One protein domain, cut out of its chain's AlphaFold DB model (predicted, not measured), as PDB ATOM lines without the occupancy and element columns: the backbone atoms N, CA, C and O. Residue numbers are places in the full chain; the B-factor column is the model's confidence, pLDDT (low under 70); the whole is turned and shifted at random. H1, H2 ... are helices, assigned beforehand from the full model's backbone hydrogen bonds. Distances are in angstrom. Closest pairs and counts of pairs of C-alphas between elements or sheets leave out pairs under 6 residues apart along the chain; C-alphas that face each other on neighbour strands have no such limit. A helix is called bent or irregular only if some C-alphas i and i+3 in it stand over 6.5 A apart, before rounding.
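This is residues 4 to 79 of the 94 residues of an uncharacterized protein of Chloroflexi bacterium (UniProt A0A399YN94). A helical hairpin of H3 and H4 makes the core, a short helix H5 packs on H4 and stands at a steep angle to it, and the first part, with H1 and the beginning of H2, sticks out as an arm that makes the length. Residues 4 to 17 form this free arm, and residues 36 to 41, at the turn of the hairpin, also stick out. The printed part has 76 residues with five named helices, H1 to H5 along the chain, and no named strand; its class is all helix. It is only just loose, close to compact, with a radius of gyration of the C-alphas of 14.0 A, and spans 43 by 30 by 20 A.

H4, residues 45 to 59, touches H3, residues 24 to 36, and the two form a helical hairpin. Their lines stand at a steep tilt of 43 degrees, opposite ways, and the closest C-alphas, those of Ala 30 and Leu 52, are 6.4 A apart. H3 touches H4 with residues 30 to 34 alone. H5, residues 70 to 78, touches H4 as well; their closest C-alphas are those of Asp 53 and Pro 70, 5.6 A apart. H4 and H5 run opposite ways at a steep tilt of 69.9 degrees, only just short of about perpendicular. H3 and H5 are apart. H2, residues 14 to 19, is close to H3 but not clearly touching, with the closest C-alphas, those of Leu 18 and Ala 24, 5.9 A apart. H1, residues 4 to 12, is close to H2 but not clearly touching: the closest C-alphas, those of Leu 10 and Val 16, are 6.3 A apart, and the lines are about perpendicular at 83 degrees. H1 is apart from H3, H4 and H5. In H1, H2, H3, H4 and H5 every O i to N i+4 pair is within hydrogen-bond range.

H4, the longest helix with 15 residues, measures 20.9 A from C-alpha 45 at (147.720, 122.803, 83.782) to C-alpha 59 at (140.775, 139.577, 73.401). H3 measures 16.3 A and is neither bent nor irregular, but only just: C-alphas 33 and 36 are 6.2 A apart. H5 measures 12.5 A and ends with C-alpha 78 at (152.599, 132.181, 89.746). H2 measures 8.7 A. H1 measures 12.2 A and begins with C-alpha 4 at (151.378, 153.038, 107.997).

The two C-alphas farthest apart are those of Asp 4 and Pro 62, at 45.0 A. The printed part has no cut. The links H1 to H2 and H2 to H3 are tight, and the links H3 to H4 and H4 to H5 are short. The mean pLDDT of the printed part is 94.8, and no printed residue is under 70.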
ATOM      1  N   ASP A   4     150.206 153.883 108.248       91.94
ATOM      2  CA  ASP A   4     151.378 153.038 107.997       91.94
ATOM      3  C   ASP A   4     151.006 151.556 107.923       91.94
ATOM      4  O   ASP A   4     151.498 150.817 107.064       91.94
ATOM      5  N   ARG A   5     150.062 151.116 108.763       90.00
ATOM      6  CA  ARG A   5     149.516 149.760 108.687       90.00
ATOM      7  C   ARG A   5     148.733 149.532 107.397       90.00
ATOM      8  O   ARG A   5     148.893 148.486 106.774       90.00
ATOM      9  N   LEU A   6     147.913 150.498 106.979       90.25
ATOM     10  CA  LEU A   6     147.201 150.423 105.699       90.25
ATOM     11  C   LEU A   6     148.175 150.359 104.524       90.25
ATOM     12  O   LEU A   6     147.995 149.548 103.619       90.25
ATOM     13  N   GLU A   7     149.222 151.179 104.539       91.00
ATOM     14  CA  GLU A   7     150.238 151.180 103.495       91.00
ATOM     15  C   GLU A   7     150.954 149.824 103.404       91.00
ATOM     16  O   GLU A   7     151.114 149.288 102.303       91.00
ATOM     17  N   ALA A   8     151.331 149.235 104.543       89.38
ATOM     18  CA  ALA A   8     151.946 147.911 104.593       89.38
ATOM     19  C   ALA A   8     151.006 146.813 104.061       89.38
ATOM     20  O   ALA A   8     151.406 146.024 103.197       89.38
ATOM     21  N   ASP A   9     149.749 146.797 104.512       89.94
ATOM     22  CA  ASP A   9     148.750 145.801 104.109       89.94
ATOM     23  C   ASP A   9     148.444 145.888 102.602       89.94
ATOM     24  O   ASP A   9     148.409 144.875 101.894       89.94
ATOM     25  N   LEU A  10     148.282 147.106 102.071       89.50
ATOM     26  CA  LEU A  10     148.007 147.332 100.651       89.50
ATOM     27  C   LEU A  10     149.213 146.993  99.765       89.50
ATOM     28  O   LEU A  10     149.027 146.383  98.710       89.50
ATOM     29  N   LYS A  11     150.445 147.325 100.184       86.00
ATOM     30  CA  LYS A  11     151.672 146.923  99.464       86.00
ATOM     31  C   LYS A  11     151.844 145.400  99.450       86.00
ATOM     32  O   LYS A  11     152.246 144.827  98.432       86.00
ATOM     33  N   GLY A  12     151.508 144.733 100.555       87.06
ATOM     34  CA  GLY A  12     151.596 143.279 100.696       87.06
ATOM     35  C   GLY A  12     150.525 142.499  99.923       87.06
ATOM     36  O   GLY A  12     150.768 141.356  99.523       87.06
ATOM     37  N   SER A  13     149.371 143.107  99.643       91.88
ATOM     38  CA  SER A  13     148.220 142.428  99.037       91.88
ATOM     39  C   SER A  13     148.402 142.103  97.550       91.88
ATOM     40  O   SER A  13     148.507 142.986  96.697       91.88
ATOM     41  N   ALA A  14     148.350 140.810  97.215       91.38
ATOM     42  CA  ALA A  14     148.369 140.335  95.829       91.38
ATOM     43  C   ALA A  14     147.162 140.834  95.021       91.38
ATOM     44  O   ALA A  14     147.311 141.190  93.854       91.38
ATOM     45  N   ALA A  15     145.988 140.929  95.655       90.50
ATOM     46  CA  ALA A  15     144.778 141.443  95.019       90.50
ATOM     47  C   ALA A  15     144.913 142.929  94.657       90.50
ATOM     48  O   ALA A  15     144.519 143.335  93.569       90.50
ATOM     49  N   VAL A  16     145.527 143.738  95.526       92.06
ATOM     50  CA  VAL A  16     145.779 145.158  95.231       92.06
ATOM     51  C   VAL A  16     146.805 145.302  94.110       92.06
ATOM     52  O   VAL A  16     146.598 146.104  93.203       92.06
ATOM     53  N   ARG A  17     147.881 144.501  94.117       91.81
ATOM     54  CA  ARG A  17     148.847 144.477  93.004       91.81
ATOM     55  C   ARG A  17     148.180 144.104  91.680       91.81
ATOM     56  O   ARG A  17     148.439 144.759  90.679       91.81
ATOM     57  N   LEU A  18     147.286 143.115  91.691       93.38
ATOM     58  CA  LEU A  18     146.514 142.712  90.516       93.38
ATOM     59  C   LEU A  18     145.659 143.856  89.977       93.38
ATOM     60  O   LEU A  18     145.704 144.134  88.786       93.38
ATOM     61  N   LEU A  19     144.917 144.544  90.844       93.25
ATOM     62  CA  LEU A  19     144.050 145.653  90.435       93.25
ATOM     63  C   LEU A  19     144.827 146.859  89.889       93.25
ATOM     64  O   LEU A  19     144.256 147.671  89.170       93.25
ATOM     65  N   ARG A  20     146.114 146.977  90.226       90.62
ATOM     66  CA  ARG A  20     147.010 148.020  89.713       90.62
ATOM     67  C   ARG A  20     147.707 147.651  88.403       90.62
ATOM     68  O   ARG A  20     148.362 148.519  87.840       90.62
ATOM     69  N   ALA A  21     147.631 146.400  87.950       90.06
ATOM     70  CA  ALA A  21     148.273 145.976  86.712       90.06
ATOM     71  C   ALA A  21     147.523 146.527  85.489       90.06
ATOM     72  O   ALA A  21     146.294 146.486  85.451       90.06
ATOM     73  N   ASP A  22     148.248 146.947  84.450       88.69
ATOM     74  CA  ASP A  22     147.640 147.445  83.202       88.69
ATOM     75  C   ASP A  22     146.732 146.394  82.543       88.69
ATOM     76  O   ASP A  22     145.725 146.707  81.912       88.69
ATOM     77  N   SER A  23     147.056 145.116  82.746       92.31
ATOM     78  CA  SER A  23     146.294 143.978  82.242       92.31
ATOM     79  C   SER A  23     145.232 143.456  83.219       92.31
ATOM     80  O   SER A  23     144.748 142.338  83.030       92.31
ATOM     81  N   ALA A  24     144.861 144.208  84.265       94.94
ATOM     82  CA  ALA A  24     143.927 143.742  85.297       94.94
ATOM     83  C   ALA A  24     142.617 143.156  84.728       94.94
ATOM     84  O   ALA A  24     142.252 142.051  85.141       94.94
ATOM     85  N   PRO A  25     141.928 143.782  83.746       96.50
ATOM     86  CA  PRO A  25     140.706 143.208  83.179       96.50
ATOM     87  C   PRO A  25     140.925 141.834  82.528       96.50
ATOM     88  O   PRO A  25     140.097 140.930  82.683       96.50
ATOM     89  N   MET A  26     142.054 141.645  81.840       97.00
ATOM     90  CA  MET A  26     142.409 140.366  81.218       97.00
ATOM     91  C   MET A  26     142.651 139.293  82.277       97.00
ATOM     92  O   MET A  26     142.052 138.219  82.210       97.00
ATOM     93  N   VAL A  27     143.439 139.610  83.305       96.88
ATOM     94  CA  VAL A  27     143.768 138.656  84.372       96.88
ATOM     95  C   VAL A  27     142.513 138.265  85.158       96.88
ATOM     96  O   VAL A  27     142.250 137.078  85.340       96.88
ATOM     97  N   VAL A  28     141.685 139.228  85.583       97.50
ATOM     98  CA  VAL A  28     140.447 138.944  86.338       97.50
ATOM     99  C   VAL A  28     139.494 138.062  85.532       97.50
ATOM    100  O   VAL A  28     138.963 137.081  86.057       97.50
ATOM    101  N   SER A  29     139.277 138.390  84.256       97.50
ATOM    102  CA  SER A  29     138.379 137.613  83.395       97.50
ATOM    103  C   SER A  29     138.909 136.200  83.125       97.50
ATOM    104  O   SER A  29     138.121 135.250  83.130       97.50
ATOM    105  N   ALA A  30     140.227 136.025  82.991       97.69
ATOM    106  CA  ALA A  30     140.850 134.708  82.900       97.69
ATOM    107  C   ALA A  30     140.680 133.897  84.198       97.69
ATOM    108  O   ALA A  30     140.195 132.766  84.154       97.69
ATOM    109  N   LEU A  31     140.976 134.477  85.368       97.25
ATOM    110  CA  LEU A  31     140.797 133.812  86.668       97.25
ATOM    111  C   LEU A  31     139.336 133.413  86.919       97.25
ATOM    112  O   LEU A  31     139.060 132.338  87.460       97.25
ATOM    113  N   TYR A  32     138.381 134.241  86.486       97.62
ATOM    114  CA  TYR A  32     136.966 133.886  86.522       97.62
ATOM    115  C   TYR A  32     136.678 132.635  85.679       97.62
ATOM    116  O   TYR A  32     136.040 131.706  86.177       97.62
ATOM    117  N   ARG A  33     137.164 132.571  84.432       97.44
ATOM    118  CA  ARG A  33     136.965 131.413  83.541       97.44
ATOM    119  C   ARG A  33     137.616 130.140  84.077       97.44
ATOM    120  O   ARG A  33     136.993 129.083  83.986       97.44
ATOM    121  N   LEU A  34     138.819 130.262  84.641       97.06
ATOM    122  CA  LEU A  34     139.605 129.149  85.179       97.06
ATOM    123  C   LEU A  34     138.996 128.563  86.456       97.06
ATOM    124  O   LEU A  34     138.953 127.347  86.601       97.06
ATOM    125  N   PHE A  35     138.508 129.401  87.375       97.00
ATOM    126  CA  PHE A  35     138.127 128.943  88.718       97.00
ATOM    127  C   PHE A  35     136.657 129.186  89.051       97.00
ATOM    128  O   PHE A  35     135.960 128.295  89.530       97.00
ATOM    129  N   LYS A  36     136.140 130.392  88.806       95.62
ATOM    130  CA  LYS A  36     134.814 130.783  89.316       95.62
ATOM    131  C   LYS A  36     133.660 130.297  88.450       95.62
ATOM    132  O   LYS A  36     132.650 129.875  89.005       95.62
ATOM    133  N   ARG A  37     133.815 130.270  87.124       94.94
ATOM    134  CA  ARG A  37     132.772 129.814  86.190       94.94
ATOM    135  C   ARG A  37     132.361 128.360  86.441       94.94
ATOM    136  O   ARG A  37     131.178 128.054  86.386       94.94
ATOM    137  N   LYS A  38     133.330 127.488  86.736       93.50
ATOM    138  CA  LYS A  38     133.108 126.070  87.079       93.50
ATOM    139  C   LYS A  38     133.065 125.802  88.594       93.50
ATOM    140  O   LYS A  38     132.970 124.651  88.993       93.50
ATOM    141  N   GLN A  39     133.149 126.842  89.432       95.56
ATOM    142  CA  GLN A  39     133.235 126.736  90.899       95.56
ATOM    143  C   GLN A  39     134.316 125.756  91.398       95.56
ATOM    144  O   GLN A  39     134.093 124.971  92.314       95.56
ATOM    145  N   GLN A  40     135.510 125.821  90.812       96.00
ATOM    146  CA  GLN A  40     136.637 124.951  91.143       96.00
ATOM    147  C   GLN A  40     137.792 125.721  91.789       96.00
ATOM    148  O   GLN A  40     138.003 126.905  91.523       96.00
ATOM    149  N   LEU A  41     138.544 125.035  92.655       94.56
ATOM    150  CA  LEU A  41     139.726 125.589  93.333       94.56
ATOM    151  C   LEU A  41     141.033 125.303  92.584       94.56
ATOM    152  O   LEU A  41     142.021 126.002  92.782       94.56
ATOM    153  N   SER A  42     141.038 124.285  91.728       95.81
ATOM    154  CA  SER A  42     142.181 123.874  90.918       95.81
ATOM    155  C   SER A  42     141.716 123.501  89.519       95.81
ATOM    156  O   SER A  42     140.584 123.055  89.338       95.81
ATOM    157  N   VAL A  43     142.610 123.655  88.554       95.88
ATOM    158  CA  VAL A  43     142.420 123.302  87.148       95.88
ATOM    159  C   VAL A  43     143.679 122.565  86.690       95.88
ATOM    160  O   VAL A  43     144.772 122.870  87.183       95.88
ATOM    161  N   ALA A  44     143.543 121.573  85.810       95.94
ATOM    162  CA  ALA A  44     144.712 120.914  85.234       95.94
ATOM    163  C   ALA A  44     145.532 121.935  84.431       95.94
ATOM    164  O   ALA A  44     144.964 122.840  83.821       95.94
ATOM    165  N   TYR A  45     146.862 121.809  84.434       95.31
ATOM    166  CA  TYR A  45     147.720 122.803  83.782       95.31
ATOM    167  C   TYR A  45     147.437 122.906  82.275       95.31
ATOM    168  O   TYR A  45     147.278 124.010  81.764       95.31
ATOM    169  N   ASP A  46     147.263 121.769  81.597       96.12
ATOM    170  CA  ASP A  46     146.952 121.735  80.163       96.12
ATOM    171  C   ASP A  46     145.565 122.327  79.862       96.12
ATOM    172  O   ASP A  46     145.414 123.107  78.925       96.12
ATOM    173  N   GLU A  47     144.568 122.059  80.716       97.19
ATOM    174  CA  GLU A  47     143.239 122.681  80.603       97.19
ATOM    175  C   GLU A  47     143.318 124.204  80.818       97.19
ATOM    176  O   GLU A  47     142.644 124.973  80.131       97.19
ATOM    177  N   ALA A  48     144.155 124.673  81.750       97.75
ATOM    178  CA  ALA A  48     144.349 126.101  81.967       97.75
ATOM    179  C   ALA A  48     144.993 126.791  80.762       97.75
ATOM    180  O   ALA A  48     144.595 127.908  80.433       97.75
ATOM    181  N   LEU A  49     145.960 126.133  80.110       98.25
ATOM    182  CA  LEU A  49     146.571 126.630  78.880       98.25
ATOM    183  C   LEU A  49     145.523 126.790  77.779       98.25
ATOM    184  O   LEU A  49     145.432 127.868  77.205       98.25
ATOM    185  N   GLU A  50     144.698 125.769  77.544       98.25
ATOM    186  CA  GLU A  50     143.650 125.797  76.517       98.25
ATOM    187  C   GLU A  50     142.609 126.898  76.781       98.25
ATOM    188  O   GLU A  50     142.265 127.679  75.891       98.25
ATOM    189  N   ILE A  51     142.131 127.016  78.026       98.12
ATOM    190  CA  ILE A  51     141.156 128.049  78.406       98.12
ATOM    191  C   ILE A  51     141.736 129.452  78.209       98.12
ATOM    192  O   ILE A  51     141.020 130.355  77.762       98.12
ATOM    193  N   LEU A  52     142.996 129.655  78.595       98.31
ATOM    194  CA  LEU A  52     143.645 130.954  78.489       98.31
ATOM    195  C   LEU A  52     143.951 131.309  77.033       98.31
ATOM    196  O   LEU A  52     143.707 132.447  76.646       98.31
ATOM    197  N   ASP A  53     144.407 130.351  76.228       98.38
ATOM    198  CA  ASP A  53     144.675 130.540  74.801       98.38
ATOM    199  C   ASP A  53     143.423 131.012  74.054       98.38
ATOM    200  O   ASP A  53     143.422 132.079  73.439       98.38
ATOM    201  N   GLY A  54     142.301 130.304  74.226       98.00
ATOM    202  CA  GLY A  54     141.034 130.703  73.613       98.00
ATOM    203  C   GLY A  54     140.532 132.070  74.094       98.00
ATOM    204  O   GLY A  54     139.949 132.831  73.324       98.00
ATOM    205  N   HIS A  55     140.770 132.424  75.362       97.81
ATOM    206  CA  HIS A  55     140.402 133.743  75.891       97.81
ATOM    207  C   HIS A  55     141.283 134.864  75.324       97.81
ATOM    208  O   HIS A  55     140.759 135.920  74.970       97.81
ATOM    209  N   LEU A  56     142.593 134.638  75.200       97.75
ATOM    210  CA  LEU A  56     143.520 135.582  74.575       97.75
ATOM    211  C   LEU A  56     143.199 135.778  73.095       97.75
ATOM    212  O   LEU A  56     143.243 136.915  72.637       97.75
ATOM    213  N   GLY A  57     142.816 134.714  72.382       97.44
ATOM    214  CA  GLY A  57     142.353 134.797  70.996       97.44
ATOM    215  C   GLY A  57     141.228 135.818  70.833       97.44
ATOM    216  O   GLY A  57     141.376 136.775  70.083       97.44
ATOM    217  N   VAL A  58     140.166 135.698  71.637       97.12
ATOM    218  CA  VAL A  58     139.033 136.642  71.611       97.12
ATOM    219  C   VAL A  58     139.453 138.072  71.973       97.12
ATOM    220  O   VAL A  58     138.962 139.028  71.383       97.12
ATOM    221  N   LEU A  59     140.338 138.245  72.959       96.50
ATOM    222  CA  LEU A  59     140.775 139.577  73.401       96.50
ATOM    223  C   LEU A  59     141.744 140.271  72.435       96.50
ATOM    224  O   LEU A  59     141.891 141.489  72.508       96.50
ATOM    225  N   ASN A  60     142.415 139.510  71.576       96.62
ATOM    226  CA  ASN A  60     143.391 139.997  70.606       96.62
ATOM    227  C   ASN A  60     142.786 140.227  69.212       96.62
ATOM    228  O   ASN A  60     143.530 140.431  68.256       96.62
ATOM    229  N   GLU A  61     141.461 140.191  69.076       94.50
ATOM    230  CA  GLU A  61     140.777 140.523  67.828       94.50
ATOM    231  C   GLU A  61     140.367 142.010  67.790       94.50
ATOM    232  O   GLU A  61     139.792 142.517  68.757       94.50
ATOM    233  N   PRO A  62     140.616 142.734  66.676       91.81
ATOM    234  CA  PRO A  62     141.312 142.291  65.461       91.81
ATOM    235  C   PRO A  62     142.849 142.351  65.563       91.81
ATOM    236  O   PRO A  62     143.530 141.816  64.692       91.81
ATOM    237  N   GLU A  63     143.394 143.016  66.586       93.19
ATOM    238  CA  GLU A  63     144.836 143.216  66.758       93.19
ATOM    239  C   GLU A  63     145.339 142.755  68.136       93.19
ATOM    240  O   GLU A  63     144.683 142.992  69.155       93.19
ATOM    241  N   PRO A  64     146.546 142.159  68.208       91.38
ATOM    242  CA  PRO A  64     147.066 141.610  69.449       91.38
ATOM    243  C   PRO A  64     147.502 142.699  70.437       91.38
ATOM    244  O   PRO A  64     148.520 143.381  70.242       91.38
ATOM    245  N   VAL A  65     146.760 142.786  71.544       94.81
ATOM    246  CA  VAL A  65     147.044 143.625  72.721       94.81
ATOM    247  C   VAL A  65     147.858 142.844  73.760       94.81
ATOM    248  O   VAL A  65     148.840 143.356  74.298       94.81
ATOM    249  N   TYR A  66     147.500 141.582  74.001       96.00
ATOM    250  CA  TYR A  66     148.132 140.680  74.965       96.00
ATOM    251  C   TYR A  66     149.024 139.676  74.231       96.00
ATOM    252  O   TYR A  66     148.535 138.723  73.630       96.00
ATOM    253  N   ARG A  67     150.341 139.912  74.237       94.31
ATOM    254  CA  ARG A  67     151.283 139.233  73.324       94.31
ATOM    255  C   ARG A  67     152.044 138.048  73.912       94.31
ATOM    256  O   ARG A  67     152.735 137.373  73.156       94.31
ATOM    257  N   LEU A  68     151.970 137.822  75.222       96.50
ATOM    258  CA  LEU A  68     152.642 136.667  75.819       96.50
ATOM    259  C   LEU A  68     151.875 135.387  75.492       96.50
ATOM    260  O   LEU A  68     150.646 135.398  75.375       96.50
ATOM    261  N   ALA A  69     152.598 134.279  75.385       97.12
ATOM    262  CA  ALA A  69     151.984 132.971  75.253       97.12
ATOM    263  C   ALA A  69     151.245 132.583  76.557       97.12
ATOM    264  O   ALA A  69     151.623 133.027  77.648       97.12
ATOM    265  N   PRO A  70     150.212 131.720  76.496       97.56
ATOM    266  CA  PRO A  70     149.434 131.332  77.677       97.56
ATOM    267  C   PRO A  70     150.294 130.800  78.835       97.56
ATOM    268  O   PRO A  70     150.092 131.155  79.996       97.56
ATOM    269  N   ASN A  71     151.308 129.988  78.530       97.62
ATOM    270  CA  ASN A  71     152.234 129.443  79.523       97.62
ATOM    271  C   ASN A  71     153.109 130.521  80.185       97.62
ATOM    272  O   ASN A  71     153.473 130.372  81.350       97.62
ATOM    273  N   GLU A  72     153.462 131.587  79.472       98.00
ATOM    274  CA  GLU A  72     154.234 132.707  80.012       98.00
ATOM    275  C   GLU A  72     153.394 133.525  80.993       98.00
ATOM    276  O   GLU A  72     153.876 133.849  82.079       98.00
ATOM    277  N   TYR A  73     152.118 133.765  80.675       97.38
ATOM    278  CA  TYR A  73     151.183 134.387  81.612       97.38
ATOM    279  C   TYR A  73     150.992 133.547  82.875       97.38
ATOM    280  O   TYR A  73     151.122 134.076  83.974       97.38
ATOM    281  N   LEU A  74     150.743 132.237  82.753       96.94
ATOM    282  CA  LEU A  74     150.580 131.378  83.933       96.94
ATOM    283  C   LEU A  74     151.841 131.359  84.809       96.94
ATOM    284  O   LEU A  74     151.734 131.416  86.033       96.94
ATOM    285  N   LYS A  75     153.037 131.335  84.203       96.44
ATOM    286  CA  LYS A  75     154.306 131.451  84.939       96.44
ATOM    287  C   LYS A  75     154.429 132.792  85.657       96.44
ATOM    288  O   LYS A  75     154.756 132.800  86.838       96.44
ATOM    289  N   GLN A  76     154.135 133.898  84.973       95.56
ATOM    290  CA  GLN A  76     154.157 135.237  85.564       95.56
ATOM    291  C   GLN A  76     153.182 135.337  86.742       95.56
ATOM    292  O   GLN A  76     153.541 135.790  87.819       95.56
ATOM    293  N   TRP A  77     151.950 134.857  86.588       96.38
ATOM    294  CA  TRP A  77     150.939 134.938  87.646       96.38
ATOM    295  C   TRP A  77     151.290 134.095  88.876       96.38
ATOM    296  O   TRP A  77     150.791 134.374  89.970       96.38
ATOM    297  N   ALA A  78     152.115 133.063  88.692       95.56
ATOM    298  CA  ALA A  78     152.599 132.181  89.746       95.56
ATOM    299  C   ALA A  78     153.903 132.656  90.408       95.56
ATOM    300  O   ALA A  78     154.284 132.088  91.430       95.56
ATOM    301  N   ASP A  79     154.591 133.655  89.848       94.25
ATOM    302  CA  ASP A  79     155.860 134.132  90.397       94.25
ATOM    303  C   ASP A  79     155.686 134.840  91.755       94.25
ATOM    304  O   ASP A  79     154.580 135.209  92.168       94.25
TER     305      ASP A  79